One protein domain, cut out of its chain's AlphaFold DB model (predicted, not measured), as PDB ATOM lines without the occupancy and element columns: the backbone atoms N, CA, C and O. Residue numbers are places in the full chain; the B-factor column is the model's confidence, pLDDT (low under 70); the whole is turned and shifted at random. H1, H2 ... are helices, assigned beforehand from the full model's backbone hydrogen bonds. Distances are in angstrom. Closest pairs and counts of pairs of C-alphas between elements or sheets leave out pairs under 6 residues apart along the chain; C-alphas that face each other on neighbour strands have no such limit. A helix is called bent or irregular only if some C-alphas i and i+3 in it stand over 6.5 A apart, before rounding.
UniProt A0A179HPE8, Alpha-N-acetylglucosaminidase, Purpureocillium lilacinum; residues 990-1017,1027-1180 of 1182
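What this domain is: This is residues 990 to 1017 and 1027 to 1180 of the 1182 residues of the protein "Alpha-N-acetylglucosaminidase" of Purpureocillium lilacinum (UniProt A0A179HPE8). Three long helices, H1, H2 and H5, run side by side, alternately one way and the other, in an up-and-down bundle whose centres make a triangle, and H6 folds back along H5. Beyond one end, by the start of H5 and the end of H6, lies a helical hairpin of H3 and H4, while H7 packs on H2 and the short H8 on H1. The printed part has 182 residues with eight named helices in the order H1 to H8 and no named strand; its class is all helix. It is compact, with a radius of gyration of the C-alphas of 17.9 A and spans of 61 by 41 by 23 A.

Where its parts are: H1, residues 990 to 1015, begins with C-alpha 990 at (233.109, 137.693, 104.797) and is 38.1 A long. H2, residues 1029 to 1050, is 31.6 A long. H3 holds residues 1058 to 1072, 20.8 A, and H4 residues 1075 to 1085. H5, residues 1107 to 1129, is 31.5 A long and begins with C-alpha 1107 at (233.063, 121.001, 96.362). It has a kink of 29 degrees near residue 1114 and is neither bent nor irregular, but only just: C-alphas 1110 and 1113 are 6.3 A apart. H6 holds residues 1134 to 1149, 22.3 A, H7 residues 1164 to 1175, and H8 residues 1177 to 1180, with C-alpha 1180 at (222.150, 138.675, 108.100).

How they stand to each other: H1 and H2 touch at a shallow tilt of 10 degrees, opposite ways; their closest C-alphas, of Leu 1006 and Lys 1035, are 5.3 A apart. H2 and H5 touch at a shallow tilt of 4 degrees, opposite ways, closest at the C-alphas of Ser 1029 and Lys 1124, 5.1 A. H1 touches H5 with residues 1010 to 1014 alone, closest at the C-alphas of Met 1014 and Thr 1127, 6.6 A. H5 and H6 form a hairpin at a shallow tilt of 23 degrees, with the C-alphas of Arg 1115 and Ile 1141 closest at 6.0 A. H6 touches H4 with residues 1148 to 1149 alone; the C-alphas of Ser 1084 and Ser 1149 are closest, 5.3 A. H3 and H4 form a hairpin at a steep tilt of 37 degrees, only just steep, closest at the C-alphas of Ala 1069 and Asp 1075, 5.2 A. H2 touches H7 with residues 1045 to 1049 alone, closest at the C-alphas of Val 1049 and Thr 1168, 6.5 A, and H1 touches H8 with residues 994 to 998 alone, closest at the C-alphas of Ala 998 and Val 1179, 6.2 A. Every O i to N i+4 pair is within hydrogen-bond range in H2, H3, H4, H6 and H7, against 20 of 22 in H1 and 15 of 19 in H5; H8 is too short for such a pair.

The domain as a whole: The two C-alphas farthest apart, of Ala 1017 and Lys 1071, are 61.0 A apart. Residues 1018 to 1026 are not printed, and C-alphas 1017 and 1027 across the cut are 12.1 A apart. The links H4 to H5, 21 residues, and H6 to H7, 14 residues, are long. The mean pLDDT of the printed part is 93.5; residues 1016 to 1017 and 1027 to 1028 are under 70.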
ATOM      1  N   VAL A 990     233.889 137.272 103.623       98.38
ATOM      2  CA  VAL A 990     233.109 137.693 104.797       98.38
ATOM      3  C   VAL A 990     231.693 137.117 104.755       98.38
ATOM      4  O   VAL A 990     231.198 136.623 105.771       98.38
ATOM      5  N   THR A 991     231.029 137.128 103.596       98.44
ATOM      6  CA  THR A 991     229.677 136.558 103.451       98.44
ATOM      7  C   THR A 991     229.688 135.051 103.696       98.44
ATOM      8  O   THR A 991     228.871 134.547 104.471       98.44
ATOM      9  N   ARG A 992     230.642 134.334 103.094       97.69
ATOM     10  CA  ARG A 992     230.870 132.902 103.306       97.69
ATOM     11  C   ARG A 992     231.079 132.598 104.785       97.69
ATOM     12  O   ARG A 992     230.437 131.686 105.298       97.69
ATOM     13  N   GLN A 993     231.921 133.357 105.483       98.19
ATOM     14  CA  GLN A 993     232.191 133.130 106.901       98.19
ATOM     15  C   GLN A 993     230.958 133.414 107.781       98.19
ATOM     16  O   GLN A 993     230.665 132.623 108.678       98.19
ATOM     17  N   VAL A 994     230.173 134.467 107.503       98.44
ATOM     18  CA  VAL A 994     228.889 134.713 108.199       98.44
ATOM     19  C   VAL A 994     227.949 133.518 108.049       98.44
ATOM     20  O   VAL A 994     227.364 133.058 109.033       98.44
ATOM     21  N   MET A 995     227.821 132.990 106.831       98.38
ATOM     22  CA  MET A 995     226.976 131.827 106.568       98.38
ATOM     23  C   MET A 995     227.542 130.555 107.210       98.38
ATOM     24  O   MET A 995     226.786 129.794 107.806       98.38
ATOM     25  N   SER A 996     228.860 130.351 107.168       97.62
ATOM     26  CA  SER A 996     229.548 129.242 107.841       97.62
ATOM     27  C   SER A 996     229.240 129.217 109.342       97.62
ATOM     28  O   SER A 996     228.842 128.179 109.873       97.62
ATOM     29  N   ASN A 997     229.311 130.375 110.009       97.88
ATOM     30  CA  ASN A 997     228.970 130.508 111.426       97.88
ATOM     31  C   ASN A 997     227.491 130.159 111.673       97.88
ATOM     32  O   ASN A 997     227.174 129.402 112.586       97.88
ATOM     33  N   ALA A 998     226.580 130.663 110.834       98.06
ATOM     34  CA  ALA A 998     225.144 130.401 110.960       98.06
ATOM     35  C   ALA A 998     224.746 128.946 110.649       98.06
ATOM     36  O   ALA A 998     223.713 128.471 111.126       98.06
ATOM     37  N   PHE A 999     225.557 128.208 109.887       98.38
ATOM     38  CA  PHE A 999     225.301 126.794 109.626       98.38
ATOM     39  C   PHE A 999     225.317 125.958 110.917       98.38
ATOM     40  O   PHE A 999     224.603 124.959 110.990       98.38
ATOM     41  N   ILE A1000     226.054 126.384 111.955       98.06
ATOM     42  CA  ILE A1000     226.041 125.742 113.281       98.06
ATOM     43  C   ILE A1000     224.610 125.662 113.826       98.06
ATOM     44  O   ILE A1000     224.173 124.584 114.234       98.06
ATOM     45  N   ASP A1001     223.854 126.758 113.754       97.31
ATOM     46  CA  ASP A1001     222.475 126.815 114.245       97.31
ATOM     47  C   ASP A1001     221.540 125.939 113.397       97.31
ATOM     48  O   ASP A1001     220.696 125.212 113.927       97.31
ATOM     49  N   VAL A1002     221.717 125.954 112.069       98.06
ATOM     50  CA  VAL A1002     220.927 125.135 111.131       98.06
ATOM     51  C   VAL A1002     221.151 123.636 111.378       98.06
ATOM     52  O   VAL A1002     220.198 122.852 111.393       98.06
ATOM     53  N   TYR A1003     222.400 123.240 111.619       98.50
ATOM     54  CA  TYR A1003     222.781 121.881 111.989       98.50
ATOM     55  C   TYR A1003     222.211 121.475 113.354       98.50
ATOM     56  O   TYR A1003     221.582 120.419 113.476       98.50
ATOM     57  N   GLN A1004     222.374 122.315 114.379       98.12
ATOM     58  CA  GLN A1004     221.882 122.023 115.725       98.12
ATOM     59  C   GLN A1004     220.353 121.903 115.767       98.12
ATOM     60  O   GLN A1004     219.832 121.039 116.472       98.12
ATOM     61  N   ASP A1005     219.625 122.703 114.985       97.12
ATOM     62  CA  ASP A1005     218.168 122.609 114.839       97.12
ATOM     63  C   ASP A1005     217.739 121.258 114.234       97.12
ATOM     64  O   ASP A1005     216.810 120.614 114.738       97.12
ATOM     65  N   LEU A1006     218.459 120.758 113.218       97.88
ATOM     66  CA  LEU A1006     218.246 119.412 112.670       97.88
ATOM     67  C   LEU A1006     218.517 118.324 113.719       97.88
ATOM     68  O   LEU A1006     217.650 117.477 113.951       97.88
ATOM     69  N   VAL A1007     219.682 118.350 114.376       97.62
ATOM     70  CA  VAL A1007     220.073 117.336 115.373       97.62
ATOM     71  C   VAL A1007     219.114 117.331 116.561       97.62
ATOM     72  O   VAL A1007     218.653 116.272 116.988       97.62
ATOM     73  N   LYS A1008     218.738 118.506 117.073       96.31
ATOM     74  CA  LYS A1008     217.781 118.642 118.178       96.31
ATOM     75  C   LYS A1008     216.395 118.134 117.788       96.31
ATOM     76  O   LYS A1008     215.758 117.444 118.587       96.31
ATOM     77  N   THR A1009     215.943 118.424 116.567       95.00
ATOM     78  CA  THR A1009     214.672 117.908 116.029       95.00
ATOM     79  C   THR A1009     214.705 116.385 115.904       95.00
ATOM     80  O   THR A1009     213.761 115.718 116.331       95.00
ATOM     81  N   TYR A1010     215.795 115.821 115.380       95.12
ATOM     82  CA  TYR A1010     215.992 114.375 115.292       95.12
ATOM     83  C   TYR A1010     215.982 113.721 116.681       95.12
ATOM     84  O   TYR A1010     215.139 112.864 116.940       95.12
ATOM     85  N   ASN A1011     216.814 114.191 117.614       93.56
ATOM     86  CA  ASN A1011     216.897 113.647 118.973       93.56
ATOM     87  C   ASN A1011     215.553 113.721 119.708       93.56
ATOM     88  O   ASN A1011     215.134 112.744 120.324       93.56
ATOM     89  N   SER A1012     214.834 114.841 119.587       90.12
ATOM     90  CA  SER A1012     213.498 114.994 120.183       90.12
ATOM     91  C   SER A1012     212.481 114.031 119.566       90.12
ATOM     92  O   SER A1012     211.625 113.506 120.272       90.12
ATOM     93  N   THR A1013     212.586 113.758 118.263       87.94
ATOM     94  CA  THR A1013     211.726 112.789 117.563       87.94
ATOM     95  C   THR A1013     212.011 111.355 118.017       87.94
ATOM     96  O   THR A1013     211.080 110.571 118.190       87.94
ATOM     97  N   MET A1014     213.282 111.022 118.260       85.81
ATOM     98  CA  MET A1014     213.710 109.703 118.741       85.81
ATOM     99  C   MET A1014     213.374 109.475 120.226       85.81
ATOM    100  O   MET A1014     212.989 108.371 120.604       85.81
ATOM    101  N   GLN A1015     213.470 110.513 121.068       78.88
ATOM    102  CA  GLN A1015     213.126 110.464 122.500       78.88
ATOM    103  C   GLN A1015     211.610 110.551 122.747       78.88
ATOM    104  O   GLN A1015     211.075 109.909 123.651       78.88
ATOM    105  N   GLY A1016     210.898 111.326 121.925       62.97
ATOM    106  CA  GLY A1016     209.457 111.568 121.987       62.97
ATOM    107  C   GLY A1016     208.597 110.454 121.389       62.97
ATOM    108  O   GLY A1016     207.533 110.750 120.851       62.97
ATOM    109  N   ALA A1017     209.013 109.189 121.482       52.44
ATOM    110  CA  ALA A1017     208.191 108.028 121.146       52.44
ATOM    111  C   ALA A1017     207.478 107.462 122.400       52.44
ATOM    112  O   ALA A1017     207.923 106.453 122.953       52.44
ATOM    113  N   ASP A1027     203.478 111.335 110.336       68.81
ATOM    114  CA  ASP A1027     204.817 110.915 109.919       68.81
ATOM    115  C   ASP A1027     205.921 111.662 110.716       68.81
ATOM    116  O   ASP A1027     206.193 112.832 110.421       68.81
ATOM    117  N   PRO A1028     206.578 111.038 111.719       68.44
ATOM    118  CA  PRO A1028     207.688 111.653 112.461       68.44
ATOM    119  C   PRO A1028     208.896 111.996 111.569       68.44
ATOM    120  O   PRO A1028     209.684 112.877 111.910       68.44
ATOM    121  N   SER A1029     209.009 111.379 110.387       80.06
ATOM    122  CA  SER A1029     210.080 111.667 109.431       80.06
ATOM    123  C   SER A1029     209.921 113.030 108.748       80.06
ATOM    124  O   SER A1029     210.904 113.597 108.271       80.06
ATOM    125  N   ARG A1030     208.713 113.616 108.757       87.12
ATOM    126  CA  ARG A1030     208.414 114.883 108.071       87.12
ATOM    127  C   ARG A1030     209.132 116.084 108.688       87.12
ATOM    128  O   ARG A1030     209.606 116.942 107.947       87.12
ATOM    129  N   ALA A1031     209.223 116.154 110.018       88.69
ATOM    130  CA  ALA A1031     209.902 117.257 110.703       88.69
ATOM    131  C   ALA A1031     211.418 117.214 110.460       88.69
ATOM    132  O   ALA A1031     212.011 118.223 110.081       88.69
ATOM    133  N   VAL A1032     212.023 116.026 110.588       93.31
ATOM    134  CA  VAL A1032     213.444 115.793 110.288       93.31
ATOM    135  C   VAL A1032     213.743 116.086 108.816       93.31
ATOM    136  O   VAL A1032     214.696 116.801 108.523       93.31
ATOM    137  N   ALA A1033     212.894 115.627 107.890       94.25
ATOM    138  CA  ALA A1033     213.043 115.909 106.463       94.25
ATOM    139  C   ALA A1033     212.949 117.410 106.144       94.25
ATOM    140  O   ALA A1033     213.730 117.907 105.341       94.25
ATOM    141  N   ALA A1034     212.041 118.152 106.787       95.31
ATOM    142  CA  ALA A1034     211.919 119.595 106.582       95.31
ATOM    143  C   ALA A1034     213.162 120.361 107.068       95.31
ATOM    144  O   ALA A1034     213.663 121.231 106.354       95.31
ATOM    145  N   LYS A1035     213.694 120.019 108.251       97.25
ATOM    146  CA  LYS A1035     214.943 120.609 108.766       97.25
ATOM    147  C   LYS A1035     216.150 120.220 107.914       97.25
ATOM    148  O   LYS A1035     216.975 121.073 107.607       97.25
ATOM    149  N   GLY A1036     216.204 118.969 107.464       97.88
ATOM    150  CA  GLY A1036     217.234 118.485 106.552       97.88
ATOM    151  C   GLY A1036     217.206 119.212 105.209       97.88
ATOM    152  O   GLY A1036     218.240 119.678 104.747       97.88
ATOM    153  N   GLN A1037     216.025 119.420 104.620       98.12
ATOM    154  CA  GLN A1037     215.890 120.200 103.388       98.12
ATOM    155  C   GLN A1037     216.332 121.655 103.579       98.12
ATOM    156  O   GLN A1037     217.003 122.200 102.706       98.12
ATOM    157  N   LYS A1038     215.993 122.281 104.717       97.75
ATOM    158  CA  LYS A1038     216.472 123.629 105.066       97.75
ATOM    159  C   LYS A1038     218.005 123.667 105.105       97.75
ATOM    160  O   LYS A1038     218.595 124.550 104.498       97.75
ATOM    161  N   LEU A1039     218.641 122.681 105.739       98.44
ATOM    162  CA  LEU A1039     220.099 122.548 105.776       98.44
ATOM    163  C   LEU A1039     220.706 122.432 104.370       98.44
ATOM    164  O   LEU A1039     221.635 123.165 104.046       98.44
ATOM    165  N   LEU A1040     220.158 121.570 103.509       98.62
ATOM    166  CA  LEU A1040     220.670 121.386 102.145       98.62
ATOM    167  C   LEU A1040     220.524 122.645 101.279       98.62
ATOM    168  O   LEU A1040     221.444 122.974 100.533       98.62
ATOM    169  N   LEU A1041     219.402 123.365 101.397       97.75
ATOM    170  CA  LEU A1041     219.199 124.652 100.720       97.75
ATOM    171  C   LEU A1041     220.166 125.725 101.229       97.75
ATOM    172  O   LEU A1041     220.580 126.590 100.463       97.75
ATOM    173  N   PHE A1042     220.553 125.662 102.502       98.38
ATOM    174  CA  PHE A1042     221.538 126.581 103.053       98.38
ATOM    175  C   PHE A1042     222.935 126.338 102.468       98.38
ATOM    176  O   PHE A1042     223.615 127.293 102.103       98.38
ATOM    177  N   ILE A1043     223.341 125.075 102.288       98.31
ATOM    178  CA  ILE A1043     224.603 124.739 101.603       98.31
ATOM    179  C   ILE A1043     224.566 125.200 100.136       98.31
ATOM    180  O   ILE A1043     225.555 125.736  99.643       98.31
ATOM    181  N   GLU A1044     223.429 125.054  99.442       96.44
ATOM    182  CA  GLU A1044     223.259 125.611  98.087       96.44
ATOM    183  C   GLU A1044     223.426 127.137  98.058       96.44
ATOM    184  O   GLU A1044     224.008 127.670  97.114       96.44
ATOM    185  N   ALA A1045     222.932 127.845  99.077       96.94
ATOM    186  CA  ALA A1045     223.103 129.288  99.180       96.94
ATOM    187  C   ALA A1045     224.579 129.671  99.398       96.94
ATOM    188  O   ALA A1045     225.047 130.618  98.771       96.94
ATOM    189  N   ILE A1046     225.327 128.914 100.213       98.00
ATOM    190  CA  ILE A1046     226.781 129.102 100.362       98.00
ATOM    191  C   ILE A1046     227.483 128.900  99.009       98.00
ATOM    192  O   ILE A1046     228.216 129.787  98.577       98.00
ATOM    193  N   ASP A1047     227.215 127.794  98.299       98.00
ATOM    194  CA  ASP A1047     227.794 127.520  96.967       98.00
ATOM    195  C   ASP A1047     227.522 128.658  95.976       98.00
ATOM    196  O   ASP A1047     228.415 129.049  95.228       98.00
ATOM    197  N   ALA A1048     226.315 129.234  95.999       96.94
ATOM    198  CA  ALA A1048     225.954 130.341  95.122       96.94
ATOM    199  C   ALA A1048     226.791 131.606  95.378       96.94
ATOM    200  O   ALA A1048     227.154 132.272  94.412       96.94
ATOM    201  N   VAL A1049     227.116 131.928  96.639       97.25
ATOM    202  CA  VAL A1049     228.024 133.042  96.978       97.25
ATOM    203  C   VAL A1049     229.432 132.749  96.470       97.25
ATOM    204  O   VAL A1049     230.009 133.577  95.769       97.25
ATOM    205  N   LEU A1050     229.958 131.562  96.772       97.75
ATOM    206  CA  LEU A1050     231.306 131.146  96.373       97.75
ATOM    207  C   LEU A1050     231.478 131.166  94.850       97.75
ATOM    208  O   LEU A1050     232.472 131.659  94.337       97.75
ATOM    209  N   ALA A1051     230.462 130.718  94.109       96.88
ATOM    210  CA  ALA A1051     230.471 130.669  92.649       96.88
ATOM    211  C   ALA A1051     230.559 132.042  91.958       96.88
ATOM    212  O   ALA A1051     230.667 132.099  90.735       96.88
ATOM    213  N   THR A1052     230.446 133.146  92.701       96.56
ATOM    214  CA  THR A1052     230.504 134.497  92.126       96.56
ATOM    215  C   THR A1052     231.922 135.032  91.944       96.56
ATOM    216  O   THR A1052     232.079 136.091  91.339       96.56
ATOM    217  N   ASN A1053     232.935 134.321  92.443       94.44
ATOM    218  CA  ASN A1053     234.334 134.706  92.333       94.44
ATOM    219  C   ASN A1053     235.207 133.456  92.117       94.44
ATOM    220  O   ASN A1053     235.085 132.481  92.855       94.44
ATOM    221  N   GLU A1054     236.074 133.480  91.104       92.75
ATOM    222  CA  GLU A1054     236.845 132.308  90.662       92.75
ATOM    223  C   GLU A1054     237.823 131.756  91.711       92.75
ATOM    224  O   GLU A1054     238.048 130.544  91.735       92.75
ATOM    225  N   HIS A1055     238.318 132.597  92.631       93.12
ATOM    226  CA  HIS A1055     239.216 132.194  93.723       93.12
ATOM    227  C   HIS A1055     238.560 131.227  94.718       93.12
ATOM    228  O   HIS A1055     239.245 130.566  95.490       93.12
ATOM    229  N   PHE A1056     237.232 131.118  94.689       96.25
ATOM    230  CA  PHE A1056     236.463 130.222  95.542       96.25
ATOM    231  C   PHE A1056     235.832 129.081  94.738       96.25
ATOM    232  O   PHE A1056     234.703 128.676  95.027       96.25
ATOM    233  N   THR A1057     236.498 128.566  93.700       96.44
ATOM    234  CA  THR A1057     235.918 127.541  92.816       96.44
ATOM    235  C   THR A1057     236.820 126.328  92.620       96.44
ATOM    236  O   THR A1057     238.013 126.438  92.354       96.44
ATOM    237  N   LEU A1058     236.208 125.140  92.656       97.44
ATOM    238  CA  LEU A1058     236.860 123.900  92.232       97.44
ATOM    239  C   LEU A1058     237.152 123.894  90.726       97.44
ATOM    240  O   LEU A1058     238.052 123.193  90.282       97.44
ATOM    241  N   GLU A1059     236.371 124.643  89.945       96.44
ATOM    242  CA  GLU A1059     236.545 124.766  88.496       96.44
ATOM    243  C   GLU A1059     237.936 125.303  88.160       96.44
ATOM    244  O   GLU A1059     238.672 124.622  87.456       96.44
ATOM    245  N   LYS A1060     238.352 126.421  88.775       95.19
ATOM    246  CA  LYS A1060     239.706 126.966  88.604       95.19
ATOM    247  C   LYS A1060     240.793 125.937  88.941       95.19
ATOM    248  O   LYS A1060     241.695 125.715  88.139       95.19
ATOM    249  N   TRP A1061     240.672 125.269  90.090       97.00
ATOM    250  CA  TRP A1061     241.625 124.248  90.544       97.00
ATOM    251  C   TRP A1061     241.734 123.056  89.578       97.00
ATOM    252  O   TRP A1061     242.833 122.610  89.241       97.00
ATOM    253  N   LEU A1062     240.598 122.547  89.089       97.94
ATOM    254  CA  LEU A1062     240.572 121.448  88.124       97.94
ATOM    255  C   LEU A1062     241.052 121.873  86.736       97.94
ATOM    256  O   LEU A1062     241.683 121.062  86.061       97.94
ATOM    257  N   ASP A1063     240.788 123.107  86.312       97.44
ATOM    258  CA  ASP A1063     241.266 123.640  85.036       97.44
ATOM    259  C   ASP A1063     242.793 123.781  85.023       97.44
ATOM    260  O   ASP A1063     243.439 123.423  84.032       97.44
ATOM    261  N   ASP A1064     243.392 124.222  86.132       97.25
ATOM    262  CA  ASP A1064     244.849 124.268  86.280       97.25
ATOM    263  C   ASP A1064     245.460 122.859  86.285       97.25
ATOM    264  O   ASP A1064     246.421 122.592  85.558       97.25
ATOM    265  N   ALA A1065     244.864 121.913  87.016       98.19
ATOM    266  CA  ALA A1065     245.289 120.515  86.971       98.19
ATOM    267  C   ALA A1065     245.130 119.908  85.560       98.19
ATOM    268  O   ALA A1065     245.985 119.153  85.092       98.19
ATOM    269  N   GLN A1066     244.064 120.265  84.835       98.06
ATOM    270  CA  GLN A1066     243.821 119.798  83.471       98.06
ATOM    271  C   GLN A1066     244.822 120.386  82.470       98.06
ATOM    272  O   GLN A1066     245.214 119.694  81.526       98.06
ATOM    273  N   TYR A1067     245.257 121.638  82.653       97.75
ATOM    274  CA  TYR A1067     246.348 122.219  81.866       97.75
ATOM    275  C   TYR A1067     247.588 121.323  81.939       97.75
ATOM    276  O   TYR A1067     248.159 120.953  80.908       97.75
ATOM    277  N   TRP A1068     247.952 120.893  83.146       97.50
ATOM    278  CA  TRP A1068     249.088 120.006  83.327       97.50
ATOM    279  C   TRP A1068     248.847 118.585  82.824       97.50
ATOM    280  O   TRP A1068     249.770 117.989  82.271       97.50
ATOM    281  N   ALA A1069     247.628 118.054  82.926       96.88
ATOM    282  CA  ALA A1069     247.280 116.754  82.346       96.88
ATOM    283  C   ALA A1069     247.455 116.746  80.826       96.88
ATOM    284  O   ALA A1069     248.074 115.839  80.276       96.88
ATOM    285  N   LYS A1070     247.040 117.818  80.144       96.56
ATOM    286  CA  LYS A1070     247.278 117.985  78.701       96.56
ATOM    287  C   LYS A1070     248.767 118.070  78.360       96.56
ATOM    288  O   LYS A1070     249.169 117.614  77.294       96.56
ATOM    289  N   LYS A1071     249.577 118.660  79.245       94.19
ATOM    290  CA  LYS A1071     251.021 118.851  79.040       94.19
ATOM    291  C   LYS A1071     251.852 117.599  79.346       94.19
ATOM    292  O   LYS A1071     252.841 117.357  78.666       94.19
ATOM    293  N   SER A1072     251.468 116.826  80.360       93.69
ATOM    294  CA  SER A1072     252.281 115.735  80.924       93.69
ATOM    295  C   SER A1072     251.661 114.337  80.804       93.69
ATOM    296  O   SER A1072     252.369 113.342  80.944       93.69
ATOM    297  N   GLY A1073     250.369 114.247  80.490       92.94
ATOM    298  CA  GLY A1073     249.608 113.004  80.406       92.94
ATOM    299  C   GLY A1073     248.969 112.570  81.731       92.94
ATOM    300  O   GLY A1073     249.062 113.238  82.755       92.94
ATOM    301  N   ASN A1074     248.308 111.409  81.688       93.12
ATOM    302  CA  ASN A1074     247.603 110.766  82.805       93.12
ATOM    303  C   ASN A1074     246.471 111.601  83.449       93.12
ATOM    304  O   ASN A1074     246.450 111.858  84.654       93.12
ATOM    305  N   ASP A1075     245.456 111.938  82.647       95.94
ATOM    306  CA  ASP A1075     244.240 112.642  83.083       95.94
ATOM    307  C   ASP A1075     243.581 112.032  84.329       95.94
ATOM    308  O   ASP A1075     243.044 112.757  85.170       95.94
ATOM    309  N   LYS A1076     243.609 110.700  84.464       96.38
ATOM    310  CA  LYS A1076     242.998 109.995  85.599       96.38
ATOM    311  C   LYS A1076     243.741 110.276  86.900       96.38
ATOM    312  O   LYS A1076     243.087 110.581  87.891       96.38
ATOM    313  N   LEU A1077     245.074 110.215  86.895       96.50
ATOM    314  CA  LEU A1077     245.885 110.532  88.070       96.50
ATOM    315  C   LEU A1077     245.704 111.986  88.494       96.50
ATOM    316  O   LEU A1077     245.411 112.237  89.661       96.50
ATOM    317  N   LEU A1078     245.845 112.934  87.564       97.31
ATOM    318  CA  LEU A1078     245.821 114.358  87.906       97.31
ATOM    319  C   LEU A1078     244.438 114.808  88.380       97.31
ATOM    320  O   LEU A1078     244.341 115.512  89.382       97.31
ATOM    321  N   SER A1079     243.362 114.343  87.738       97.44
ATOM    322  CA  SER A1079     242.005 114.636  88.218       97.44
ATOM    323  C   SER A1079     241.697 113.975  89.564       97.44
ATOM    324  O   SER A1079     241.100 114.623  90.422       97.44
ATOM    325  N   PHE A1080     242.140 112.730  89.787       97.56
ATOM    326  CA  PHE A1080     242.016 112.075  91.093       97.56
ATOM    327  C   PHE A1080     242.764 112.845  92.180       97.56
ATOM    328  O   PHE A1080     242.217 113.079  93.253       97.56
ATOM    329  N   ASN A1081     243.995 113.276  91.904       97.56
ATOM    330  CA  ASN A1081     244.829 114.021  92.843       97.56
ATOM    331  C   ASN A1081     244.199 115.363  93.210       97.56
ATOM    332  O   ASN A1081     244.013 115.653  94.388       97.56
ATOM    333  N   ALA A1082     243.798 116.140  92.202       97.69
ATOM    334  CA  ALA A1082     243.182 117.445  92.402       97.69
ATOM    335  C   ALA A1082     241.878 117.357  93.211       97.69
ATOM    336  O   ALA A1082     241.585 118.252  93.996       97.69
ATOM    337  N   ARG A1083     241.106 116.277  93.052       97.81
ATOM    338  CA  ARG A1083     239.883 116.025  93.824       97.81
ATOM    339  C   ARG A1083     240.162 115.522  95.234       97.81
ATOM    340  O   ARG A1083     239.684 116.104  96.204       97.81
ATOM    341  N   SER A1084     240.891 114.416  95.338       96.56
ATOM    342  CA  SER A1084     241.104 113.718  96.605       96.56
ATOM    343  C   SER A1084     241.817 114.603  97.620       96.56
ATOM    344  O   SER A1084     241.375 114.650  98.763       96.56
ATOM    345  N   GLN A1085     242.834 115.371  97.211       96.69
ATOM    346  CA  GLN A1085     243.617 116.201  98.128       96.69
ATOM    347  C   GLN A1085     242.746 117.188  98.916       96.69
ATOM    348  O   GLN A1085     242.900 117.286 100.126       96.69
ATOM    349  N   VAL A1086     241.787 117.850  98.258       96.81
ATOM    350  CA  VAL A1086     240.889 118.853  98.865       96.81
ATOM    351  C   VAL A1086     239.624 118.251  99.500       96.81
ATOM    352  O   VAL A1086     238.656 118.960  99.778       96.81
ATOM    353  N   THR A1087     239.586 116.923  99.668       96.25
ATOM    354  CA  THR A1087     238.453 116.178 100.241       96.25
ATOM    355  C   THR A1087     238.931 115.043 101.156       96.25
ATOM    356  O   THR A1087     239.378 115.303 102.267       96.25
ATOM    357  N   VAL A1088     238.849 113.783 100.717       94.56
ATOM    358  CA  VAL A1088     239.157 112.596 101.533       94.56
ATOM    359  C   VAL A1088     240.637 112.328 101.733       94.56
ATOM    360  O   VAL A1088     240.978 111.483 102.556       94.56
ATOM    361  N   TRP A1089     241.503 112.987 100.962       94.94
ATOM    362  CA  TRP A1089     242.928 112.693 100.821       94.94
ATOM    363  C   TRP A1089     243.210 111.311 100.209       94.94
ATOM    364  O   TRP A1089     243.782 111.198  99.125       94.94
ATOM    365  N   LEU A1090     242.723 110.258 100.865       91.19
ATOM    366  CA  LEU A1090     242.675 108.884 100.394       91.19
ATOM    367  C   LEU A1090     241.438 108.190 100.981       91.19
ATOM    368  O   LEU A1090     241.387 107.930 102.174       91.19
ATOM    369  N   TRP A1091     240.470 107.800 100.147       89.50
ATOM    370  CA  TRP A1091     239.195 107.212 100.603       89.50
ATOM    371  C   TRP A1091     239.333 105.894 101.404       89.50
ATOM    372  O   TRP A1091     238.393 105.466 102.078       89.50
ATOM    373  N   GLU A1092     240.487 105.228 101.317       87.50
ATOM    374  CA  GLU A1092     240.807 103.986 102.036       87.50
ATOM    375  C   GLU A1092     241.189 104.242 103.504       87.50
ATOM    376  O   GLU A1092     241.029 103.345 104.334       87.50
ATOM    377  N   SER A1093     241.625 105.464 103.836       84.50
ATOM    378  CA  SER A1093     241.963 105.899 105.192       84.50
ATOM    379  C   SER A1093     241.043 107.032 105.643       84.50
ATOM    380  O   SER A1093     240.802 107.995 104.929       84.50
ATOM    381  N   SER A1094     240.533 106.947 106.868       82.19
ATOM    382  CA  SER A1094     239.728 108.025 107.456       82.19
ATOM    383  C   SER A1094     240.562 109.069 108.199       82.19
ATOM    384  O   SER A1094     239.998 110.064 108.641       82.19
ATOM    385  N   GLY A1095     241.868 108.838 108.385       84.00
ATOM    386  CA  GLY A1095     242.721 109.669 109.243       84.00
ATOM    387  C   GLY A1095     242.891 111.106 108.751       84.00
ATOM    388  O   GLY A1095     243.018 112.007 109.568       84.00
ATOM    389  N   LEU A1096     242.834 111.321 107.435       91.50
ATOM    390  CA  LEU A1096     243.053 112.620 106.786       91.50
ATOM    391  C   LEU A1096     241.809 113.131 106.050       91.50
ATOM    392  O   LEU A1096     241.895 114.070 105.258       91.50
ATOM    393  N   ASN A1097     240.647 112.511 106.292       92.56
ATOM    394  CA  ASN A1097     239.409 112.944 105.659       92.56
ATOM    395  C   ASN A1097     239.100 114.393 106.059       92.56
ATOM    396  O   ASN A1097     239.087 114.720 107.246       92.56
ATOM    397  N   ASP A1098     238.849 115.238 105.063       95.06
ATOM    398  CA  ASP A1098     238.593 116.669 105.199       95.06
ATOM    399  C   ASP A1098     239.752 117.464 105.840       95.06
ATOM    400  O   ASP A1098     239.525 118.566 106.335       95.06
ATOM    401  N   TYR A1099     240.992 116.948 105.833       96.00
ATOM    402  CA  TYR A1099     242.153 117.688 106.358       96.00
ATOM    403  C   TYR A1099     242.379 119.009 105.605       96.00
ATOM    404  O   TYR A1099     242.630 120.040 106.221       96.00
ATOM    405  N   SER A1100     242.243 118.971 104.274       96.12
ATOM    406  CA  SER A1100     242.359 120.129 103.377       96.12
ATOM    407  C   SER A1100     240.981 120.586 102.888       96.12
ATOM    408  O   SER A1100     240.731 120.711 101.688       96.12
ATOM    409  N   ALA A1101     240.033 120.759 103.811       94.69
ATOM    410  CA  ALA A1101     238.670 121.124 103.460       94.69
ATOM    411  C   ALA A1101     238.607 122.550 102.891       94.69
ATOM    412  O   ALA A1101     238.962 123.529 103.546       94.69
ATOM    413  N   ARG A1102     238.101 122.672 101.658       96.19
ATOM    414  CA  ARG A1102     237.979 123.961 100.961       96.19
ATOM    415  C   ARG A1102     236.554 124.457 100.927       96.19
ATOM    416  O   ARG A1102     235.643 123.722 100.537       96.19
ATOM    417  N   ALA A1103     236.365 125.739 101.206       96.50
ATOM    418  CA  ALA A1103     235.093 126.411 101.018       96.50
ATOM    419  C   ALA A1103     234.962 126.905  99.572       96.50
ATOM    420  O   ALA A1103     234.839 128.100  99.321       96.50
ATOM    421  N   TRP A1104     234.984 125.970  98.621       97.62
ATOM    422  CA  TRP A1104     234.876 126.254  97.191       97.62
ATOM    423  C   TRP A1104     233.525 125.827  96.620       97.62
ATOM    424  O   TRP A1104     232.961 124.792  96.995       97.62
ATOM    425  N   SER A1105     233.018 126.608  95.671       97.81
ATOM    426  CA  SER A1105     231.923 126.212  94.794       97.81
ATOM    427  C   SER A1105     232.305 124.958  94.009       97.81
ATOM    428  O   SER A1105     233.460 124.770  93.622       97.81
ATOM    429  N   GLY A1106     231.342 124.067  93.800       95.50
ATOM    430  CA  GLY A1106     231.591 122.739  93.238       95.50
ATOM    431  C   GLY A1106     231.885 121.701  94.319       95.50
ATOM    432  O   GLY A1106     231.108 120.759  94.436       95.50
ATOM    433  N   VAL A1107     232.901 121.882  95.179       97.50
ATOM    434  CA  VAL A1107     233.063 121.001  96.362       97.50
ATOM    435  C   VAL A1107     231.858 121.170  97.295       97.50
ATOM    436  O   VAL A1107     231.237 120.194  97.711       97.50
ATOM    437  N   THR A1108     231.445 122.411  97.551       98.00
ATOM    438  CA  THR A1108     230.314 122.712  98.438       98.00
ATOM    439  C   THR A1108     229.009 122.080  97.952       98.00
ATOM    440  O   THR A1108     228.331 121.384  98.715       98.00
ATOM    441  N   ARG A1109     228.663 122.260  96.672       95.69
ATOM    442  CA  ARG A1109     227.431 121.716  96.084       95.69
ATOM    443  C   ARG A1109     227.484 120.232  95.753       95.69
ATOM    444  O   ARG A1109     226.493 119.551  96.002       95.69
ATOM    445  N   ASP A1110     228.565 119.747  95.152       95.88
ATOM    446  CA  ASP A1110     228.591 118.397  94.578       95.88
ATOM    447  C   ASP A1110     229.179 117.370  95.555       95.88
ATOM    448  O   ASP A1110     228.810 116.199  95.480       95.88
ATOM    449  N   TYR A1111     230.020 117.796  96.507       98.00
ATOM    450  CA  TYR A1111     230.632 116.928  97.517       98.00
ATOM    451  C   TYR A1111     229.988 117.084  98.902       98.00
ATOM    452  O   TYR A1111     229.280 116.179  99.354       98.00
ATOM    453  N   TYR A1112     230.140 118.236  99.566       98.50
ATOM    454  CA  TYR A1112     229.664 118.415 100.946       98.50
ATOM    455  C   TYR A1112     228.155 118.243 101.069       98.50
ATOM    456  O   TYR A1112     227.681 117.426 101.861       98.50
ATOM    457  N   LYS A1113     227.380 118.964 100.255       98.31
ATOM    458  CA  LYS A1113     225.920 118.855 100.258       98.31
ATOM    459  C   LYS A1113     225.449 117.419 100.011       98.31
ATOM    460  O   LYS A1113     224.469 117.000 100.622       98.31
ATOM    461  N   THR A1114     226.132 116.660  99.154       98.25
ATOM    462  CA  THR A1114     225.786 115.259  98.873       98.25
ATOM    463  C   THR A1114     225.991 114.382 100.106       98.25
ATOM    464  O   THR A1114     225.088 113.623 100.461       98.25
ATOM    465  N   ARG A1115     227.100 114.554 100.842       98.44
ATOM    466  CA  ARG A1115     227.304 113.875 102.137       98.44
ATOM    467  C   ARG A1115     226.203 114.231 103.137       98.44
ATOM    468  O   ARG A1115     225.604 113.340 103.742       98.44
ATOM    469  N   TRP A1116     225.861 115.514 103.253       98.69
ATOM    470  CA  TRP A1116     224.755 115.970 104.103       98.69
ATOM    471  C   TRP A1116     223.392 115.418 103.664       98.69
ATOM    472  O   TRP A1116     222.556 115.124 104.515       98.69
ATOM    473  N   ALA A1117     223.157 115.224 102.365       98.69
ATOM    474  CA  ALA A1117     221.922 114.633 101.857       98.69
ATOM    475  C   ALA A1117     221.811 113.151 102.242       98.69
ATOM    476  O   ALA A1117     220.768 112.730 102.745       98.69
ATOM    477  N   ILE A1118     222.905 112.390 102.108       98.69
ATOM    478  CA  ILE A1118     222.992 110.997 102.578       98.69
ATOM    479  C   ILE A1118     222.697 110.929 104.083       98.69
ATOM    480  O   ILE A1118     221.909 110.085 104.520       98.69
ATOM    481  N   PHE A1119     223.277 111.840 104.870       98.50
ATOM    482  CA  PHE A1119     223.031 111.934 106.309       98.50
ATOM    483  C   PHE A1119     221.560 112.212 106.630       98.50
ATOM    484  O   PHE A1119     220.941 111.452 107.374       98.50
ATOM    485  N   VAL A1120     220.967 113.243 106.020       98.31
ATOM    486  CA  VAL A1120     219.549 113.600 106.197       98.31
ATOM    487  C   VAL A1120     218.630 112.431 105.838       98.31
ATOM    488  O   VAL A1120     217.681 112.146 106.572       98.31
ATOM    489  N   ASP A1121     218.912 111.718 104.748       97.44
ATOM    490  CA  ASP A1121     218.131 110.550 104.343       97.44
ATOM    491  C   ASP A1121     218.254 109.390 105.334       97.44
ATOM    492  O   ASP A1121     217.254 108.727 105.635       97.44
ATOM    493  N   CYS A1122     219.443 109.167 105.892       97.19
ATOM    494  CA  CYS A1122     219.643 108.166 106.934       97.19
ATOM    495  C   CYS A1122     218.926 108.550 108.234       97.19
ATOM    496  O   CYS A1122     218.242 107.700 108.800       97.19
ATOM    497  N   LEU A1123     218.959 109.821 108.657       96.50
ATOM    498  CA  LEU A1123     218.183 110.300 109.808       96.50
ATOM    499  C   LEU A1123     216.675 110.129 109.586       96.50
ATOM    500  O   LEU A1123     215.961 109.630 110.457       96.50
ATOM    501  N   LYS A1124     216.178 110.491 108.397       93.94
ATOM    502  CA  LYS A1124     214.775 110.309 108.000       93.94
ATOM    503  C   LYS A1124     214.368 108.838 108.096       93.94
ATOM    504  O   LYS A1124     213.316 108.531 108.655       93.94
ATOM    505  N   ASN A1125     215.198 107.926 107.597       91.81
ATOM    506  CA  ASN A1125     214.937 106.491 107.684       91.81
ATOM    507  C   ASN A1125     215.018 105.975 109.127       91.81
ATOM    508  O   ASN A1125     214.157 105.193 109.528       91.81
ATOM    509  N   ALA A1126     215.954 106.487 109.928       92.88
ATOM    510  CA  ALA A1126     216.103 106.144 111.339       92.88
ATOM    511  C   ALA A1126     214.842 106.458 112.163       92.88
ATOM    512  O   ALA A1126     214.486 105.695 113.057       92.88
ATOM    513  N   THR A1127     214.092 107.516 111.819       89.00
ATOM    514  CA  THR A1127     212.794 107.798 112.474       89.00
ATOM    515  C   THR A1127     211.720 106.736 112.208       89.00
ATOM    516  O   THR A1127     210.754 106.630 112.966       89.00
ATOM    517  N   LYS A1128     211.867 105.940 111.138       85.50
ATOM    518  CA  LYS A1128     210.956 104.838 110.791       85.50
ATOM    519  C   LYS A1128     211.401 103.520 111.416       85.50
ATOM    520  O   LYS A1128     210.549 102.740 111.837       85.50
ATOM    521  N   THR A1129     212.710 103.272 111.464       87.00
ATOM    522  CA  THR A1129     213.306 102.027 111.978       87.00
ATOM    523  C   THR A1129     213.532 102.040 113.490       87.00
ATOM    524  O   THR A1129     213.578 100.975 114.094       87.00
ATOM    525  N   GLY A1130     213.619 103.215 114.118       86.31
ATOM    526  CA  GLY A1130     213.795 103.376 115.565       86.31
ATOM    527  C   GLY A1130     215.246 103.540 116.029       86.31
ATOM    528  O   GLY A1130     215.463 103.787 117.212       86.31
ATOM    529  N   SER A1131     216.229 103.478 115.128       90.12
ATOM    530  CA  SER A1131     217.646 103.758 115.407       90.12
ATOM    531  C   SER A1131     218.391 104.174 114.135       90.12
ATOM    532  O   SER A1131     217.998 103.789 113.030       90.12
ATOM    533  N   LEU A1132     219.463 104.960 114.284       94.00
ATOM    534  CA  LEU A1132     220.411 105.234 113.200       94.00
ATOM    535  C   LEU A1132     221.400 104.071 113.086       94.00
ATOM    536  O   LEU A1132     221.994 103.666 114.080       94.00
ATOM    537  N   ASP A1133     221.569 103.549 111.875       94.38
ATOM    538  CA  ASP A1133     222.652 102.624 111.549       94.38
ATOM    539  C   ASP A1133     223.870 103.444 111.104       94.38
ATOM    540  O   ASP A1133     223.943 103.909 109.963       94.38
ATOM    541  N   GLU A1134     224.781 103.697 112.044       93.56
ATOM    542  CA  GLU A1134     225.977 104.512 111.810       93.56
ATOM    543  C   GLU A1134     226.952 103.843 110.835       93.56
ATOM    544  O   GLU A1134     227.557 104.536 110.016       93.56
ATOM    545  N   GLY A1135     227.044 102.507 110.853       94.81
ATOM    546  CA  GLY A1135     227.872 101.748 109.915       94.81
ATOM    547  C   GLY A1135     227.367 101.906 108.483       94.81
ATOM    548  O   GLY A1135     228.114 102.328 107.604       94.81
ATOM    549  N   ALA A1136     226.067 101.694 108.261       95.25
ATOM    550  CA  ALA A1136     225.467 101.863 106.938       95.25
ATOM    551  C   ALA A1136     225.502 103.319 106.436       95.25
ATOM    552  O   ALA A1136     225.584 103.554 105.229       95.25
ATOM    553  N   LEU A1137     225.407 104.307 107.334       96.38
ATOM    554  CA  LEU A1137     225.603 105.719 106.992       96.38
ATOM    555  C   LEU A1137     227.036 105.964 106.507       96.38
ATOM    556  O   LEU A1137     227.231 106.530 105.429       96.38
ATOM    557  N   HIS A1138     228.019 105.529 107.290       94.44
ATOM    558  CA  HIS A1138     229.430 105.699 106.977       94.44
ATOM    559  C   HIS A1138     229.812 104.983 105.670       94.44
ATOM    560  O   HIS A1138     230.473 105.580 104.824       94.44
ATOM    561  N   ASP A1139     229.316 103.766 105.436       95.38
ATOM    562  CA  ASP A1139     229.573 103.018 104.200       95.38
ATOM    563  C   ASP A1139     229.007 103.723 102.962       95.38
ATOM    564  O   ASP A1139     229.656 103.764 101.916       95.38
ATOM    565  N   LYS A1140     227.817 104.331 103.070       97.25
ATOM    566  CA  LYS A1140     227.230 105.123 101.976       97.25
ATOM    567  C   LYS A1140     228.036 106.377 101.677       97.25
ATOM    568  O   LYS A1140     228.233 106.692 100.506       97.25
ATOM    569  N   ILE A1141     228.474 107.089 102.716       96.44
ATOM    570  CA  ILE A1141     229.320 108.274 102.556       96.44
ATOM    571  C   ILE A1141     230.635 107.866 101.894       96.44
ATOM    572  O   ILE A1141     230.959 108.407 100.846       96.44
ATOM    573  N   ARG A1142     231.322 106.843 102.408       95.12
ATOM    574  CA  ARG A1142     232.594 106.366 101.854       95.12
ATOM    575  C   ARG A1142     232.467 105.885 100.407       95.12
ATOM    576  O   ARG A1142     233.343 106.156  99.589       95.12
ATOM    577  N   ALA A1143     231.383 105.184 100.065       96.75
ATOM    578  CA  ALA A1143     231.120 104.760  98.690       96.75
ATOM    579  C   ALA A1143     230.983 105.962  97.741       96.75
ATOM    580  O   ALA A1143     231.573 105.958  96.661       96.75
ATOM    581  N   PHE A1144     230.259 107.000  98.172       97.50
ATOM    582  CA  PHE A1144     230.146 108.256  97.435       97.50
ATOM    583  C   PHE A1144     231.492 108.988  97.330       97.50
ATOM    584  O   PHE A1144     231.878 109.404  96.243       97.50
ATOM    585  N   GLU A1145     232.219 109.128  98.436       96.69
ATOM    586  CA  GLU A1145     233.510 109.817  98.484       96.69
ATOM    587  C   GLU A1145     234.538 109.161  97.551       96.69
ATOM    588  O   GLU A1145     235.259 109.847  96.818       96.69
ATOM    589  N   LYS A1146     234.547 107.821  97.515       95.94
ATOM    590  CA  LYS A1146     235.315 107.047  96.544       95.94
ATOM    591  C   LYS A1146     234.912 107.415  95.121       95.94
ATOM    592  O   LYS A1146     235.769 107.823  94.349       95.94
ATOM    593  N   GLU A1147     233.635 107.280  94.764       96.69
ATOM    594  CA  GLU A1147     233.148 107.574  93.407       96.69
ATOM    595  C   GLU A1147     233.502 109.003  92.972       96.69
ATOM    596  O   GLU A1147     234.032 109.208  91.879       96.69
ATOM    597  N   TRP A1148     233.285 109.977  93.858       96.38
ATOM    598  CA  TRP A1148     233.566 111.383  93.599       96.38
ATOM    599  C   TRP A1148     235.049 111.631  93.309       96.38
ATOM    600  O   TRP A1148     235.372 112.351  92.362       96.38
ATOM    601  N   SER A1149     235.950 110.987  94.059       95.88
ATOM    602  CA  SER A1149     237.402 111.128  93.875       95.88
ATOM    603  C   SER A1149     237.863 110.700  92.476       95.88
ATOM    604  O   SER A1149     238.813 111.266  91.948       95.88
ATOM    605  N   TYR A1150     237.164 109.760  91.831       96.75
ATOM    606  CA  TYR A1150     237.473 109.285  90.475       96.75
ATOM    607  C   TYR A1150     236.629 109.958  89.372       96.75
ATOM    608  O   TYR A1150     236.643 109.510  88.224       96.75
ATOM    609  N   GLY A1151     235.915 111.048  89.679       94.81
ATOM    610  CA  GLY A1151     234.972 111.720  88.772       94.81
ATOM    611  C   GLY A1151     235.574 112.490  87.581       94.81
ATOM    612  O   GLY A1151     234.839 113.166  86.861       94.81
ATOM    613  N   GLY A1152     236.892 112.428  87.352       95.81
ATOM    614  CA  GLY A1152     237.565 113.138  86.254       95.81
ATOM    615  C   GLY A1152     237.522 114.666  86.398       95.81
ATOM    616  O   GLY A1152     237.271 115.192  87.476       95.81
ATOM    617  N   PHE A1153     237.731 115.421  85.318       96.19
ATOM    618  CA  PHE A1153     237.689 116.897  85.354       96.19
ATOM    619  C   PHE A1153     236.274 117.501  85.249       96.19
ATOM    620  O   PHE A1153     236.111 118.712  85.323       96.19
ATOM    621  N   GLY A1154     235.233 116.684  85.058       89.69
ATOM    622  CA  GLY A1154     233.873 117.181  84.834       89.69
ATOM    623  C   GLY A1154     233.222 117.761  86.093       89.69
ATOM    624  O   GLY A1154     233.239 117.133  87.152       89.69
ATOM    625  N   LEU A1155     232.584 118.926  85.972       85.94
ATOM    626  CA  LEU A1155     231.797 119.546  87.041       85.94
ATOM    627  C   LEU A1155     230.387 119.896  86.573       85.94
ATOM    628  O   LEU A1155     230.136 120.136  85.389       85.94
ATOM    629  N   SER A1156     229.453 119.949  87.522       80.50
ATOM    630  CA  SER A1156     228.143 120.532  87.255       80.50
ATOM    631  C   SER A1156     228.232 122.067  87.243       80.50
ATOM    632  O   SER A1156     229.082 122.666  87.907       80.50
ATOM    633  N   LYS A1157     227.378 122.732  86.453       79.12
ATOM    634  CA  LYS A1157     227.410 124.198  86.339       79.12
ATOM    635  C   LYS A1157     226.822 124.866  87.590       79.12
ATOM    636  O   LYS A1157     225.739 124.456  88.025       79.12
ATOM    637  N   PRO A1158     227.459 125.922  88.127       76.44
ATOM    638  CA  PRO A1158     226.926 126.653  89.268       76.44
ATOM    639  C   PRO A1158     225.657 127.435  88.910       76.44
ATOM    640  O   PRO A1158     225.421 127.814  87.760       76.44
ATOM    641  N   LYS A1159     224.824 127.700  89.921       71.69
ATOM    642  CA  LYS A1159     223.600 128.507  89.793       71.69
ATOM    643  C   LYS A1159     223.829 129.910  90.358       71.69
ATOM    644  O   LYS A1159     223.425 130.196  91.480       71.69
ATOM    645  N   VAL A1160     224.448 130.787  89.570       73.94
ATOM    646  CA  VAL A1160     224.678 132.197  89.941       73.94
ATOM    647  C   VAL A1160     223.527 133.080  89.448       73.94
ATOM    648  O   VAL A1160     222.952 132.836  88.383       73.94
ATOM    649  N   ALA A1161     223.148 134.101  90.225       73.38
ATOM    650  CA  ALA A1161     222.155 135.081  89.784       73.38
ATOM    651  C   ALA A1161     222.682 135.896  88.586       73.38
ATOM    652  O   ALA A1161     223.873 136.182  88.493       73.38
ATOM    653  N   LYS A1162     221.795 136.316  87.671       73.31
ATOM    654  CA  LYS A1162     222.201 137.004  86.428       73.31
ATOM    655  C   LYS A1162     223.010 138.295  86.650       73.31
ATOM    656  O   LYS A1162     223.796 138.630  85.775       73.31
ATOM    657  N   GLY A1163     222.839 139.000  87.773       75.06
ATOM    658  CA  GLY A1163     223.623 140.196  88.119       75.06
ATOM    659  C   GLY A1163     224.822 139.954  89.046       75.06
ATOM    660  O   GLY A1163     225.253 140.882  89.728       75.06
ATOM    661  N   GLY A1164     225.355 138.729  89.108       89.62
ATOM    662  CA  GLY A1164     226.604 138.422  89.820       89.62
ATOM    663  C   GLY A1164     226.495 138.488  91.349       89.62
ATOM    664  O   GLY A1164     225.463 138.127  91.925       89.62
ATOM    665  N   LEU A1165     227.568 138.928  92.018       94.00
ATOM    666  CA  LEU A1165     227.692 138.949  93.485       94.00
ATOM    667  C   LEU A1165     226.587 139.766  94.172       94.00
ATOM    668  O   LEU A1165     225.954 139.287  95.114       94.00
ATOM    669  N   LYS A1166     226.310 140.979  93.681       94.56
ATOM    670  CA  LYS A1166     225.317 141.894  94.269       94.56
ATOM    671  C   LYS A1166     223.920 141.275  94.331       94.56
ATOM    672  O   LYS A1166     223.268 141.298  95.381       94.56
ATOM    673  N   ASP A1167     223.464 140.724  93.211       94.88
ATOM    674  CA  ASP A1167     222.142 140.103  93.105       94.88
ATOM    675  C   ASP A1167     222.077 138.802  93.905       94.88
ATOM    676  O   ASP A1167     221.057 138.510  94.531       94.88
ATOM    677  N   THR A1168     223.180 138.049  93.939       95.44
ATOM    678  CA  THR A1168     223.292 136.809  94.716       95.44
ATOM    679  C   THR A1168     223.174 137.082  96.217       95.44
ATOM    680  O   THR A1168     222.320 136.483  96.869       95.44
ATOM    681  N   ILE A1169     223.928 138.047  96.758       94.69
ATOM    682  CA  ILE A1169     223.807 138.456  98.167       94.69
ATOM    683  C   ILE A1169     222.398 138.981  98.452       94.69
ATOM    684  O   ILE A1169     221.790 138.596  99.447       94.69
ATOM    685  N   SER A1170     221.847 139.834  97.583       94.12
ATOM    686  CA  SER A1170     220.507 140.407  97.786       94.12
ATOM    687  C   SER A1170     219.427 139.325  97.866       94.12
ATOM    688  O   SER A1170     218.569 139.371  98.748       94.12
ATOM    689  N   LYS A1171     219.501 138.323  96.983       94.62
ATOM    690  CA  LYS A1171     218.601 137.169  96.986       94.62
ATOM    691  C   LYS A1171     218.742 136.351  98.270       94.62
ATOM    692  O   LYS A1171     217.742 136.096  98.935       94.62
ATOM    693  N   ILE A1172     219.966 135.984  98.644       94.56
ATOM    694  CA  ILE A1172     220.231 135.141  99.819       94.56
ATOM    695  C   ILE A1172     219.817 135.846 101.113       94.56
ATOM    696  O   ILE A1172     219.220 135.217 101.980       94.56
ATOM    697  N   LYS A1173     220.037 137.161 101.226       94.25
ATOM    698  CA  LYS A1173     219.536 137.954 102.358       94.25
ATOM    699  C   LYS A1173     218.013 137.905 102.479       94.25
ATOM    700  O   LYS A1173     217.504 137.852 103.590       94.25
ATOM    701  N   GLY A1174     217.295 137.922 101.354       93.75
ATOM    702  CA  GLY A1174     215.836 137.786 101.341       93.75
ATOM    703  C   GLY A1174     215.354 136.379 101.707       93.75
ATOM    704  O   GLY A1174     214.306 136.236 102.331       93.75
ATOM    705  N   GLU A1175     216.113 135.344 101.343       94.44
ATOM    706  CA  GLU A1175     215.802 133.946 101.668       94.44
ATOM    707  C   GLU A1175     216.153 133.575 103.121       94.44
ATOM    708  O   GLU A1175     215.505 132.705 103.704       94.44
ATOM    709  N   TRP A1176     217.145 134.248 103.718       96.06
ATOM    710  CA  TRP A1176     217.707 133.928 105.037       96.06
ATOM    711  C   TRP A1176     217.885 135.165 105.943       96.06
ATOM    712  O   TRP A1176     218.992 135.399 106.427       96.06
ATOM    713  N   PRO A1177     216.833 135.961 106.212       93.44
ATOM    714  CA  PRO A1177     216.958 137.232 106.939       93.44
ATOM    715  C   PRO A1177     217.628 137.087 108.318       93.44
ATOM    716  O   PRO A1177     218.564 137.829 108.618       93.44
ATOM    717  N   ASP A1178     217.273 136.050 109.087       90.75
ATOM    718  CA  ASP A1178     217.806 135.777 110.437       90.75
ATOM    719  C   ASP A1178     219.339 135.581 110.494       90.75
ATOM    720  O   ASP A1178     219.956 135.674 111.559       90.75
ATOM    721  N   VAL A1179     219.969 135.272 109.354       92.62
ATOM    722  CA  VAL A1179     221.425 135.082 109.242       92.62
ATOM    723  C   VAL A1179     222.160 136.412 109.089       92.62
ATOM    724  O   VAL A1179     223.294 136.539 109.549       92.62
ATOM    725  N   PHE A1180     221.521 137.402 108.466       92.06
ATOM    726  CA  PHE A1180     222.150 138.675 108.100       92.06
ATOM    727  C   PHE A1180     221.694 139.857 108.958       92.06
ATOM    728  O   PHE A1180     222.346 140.900 108.925       92.06
TER     729      PHE A1180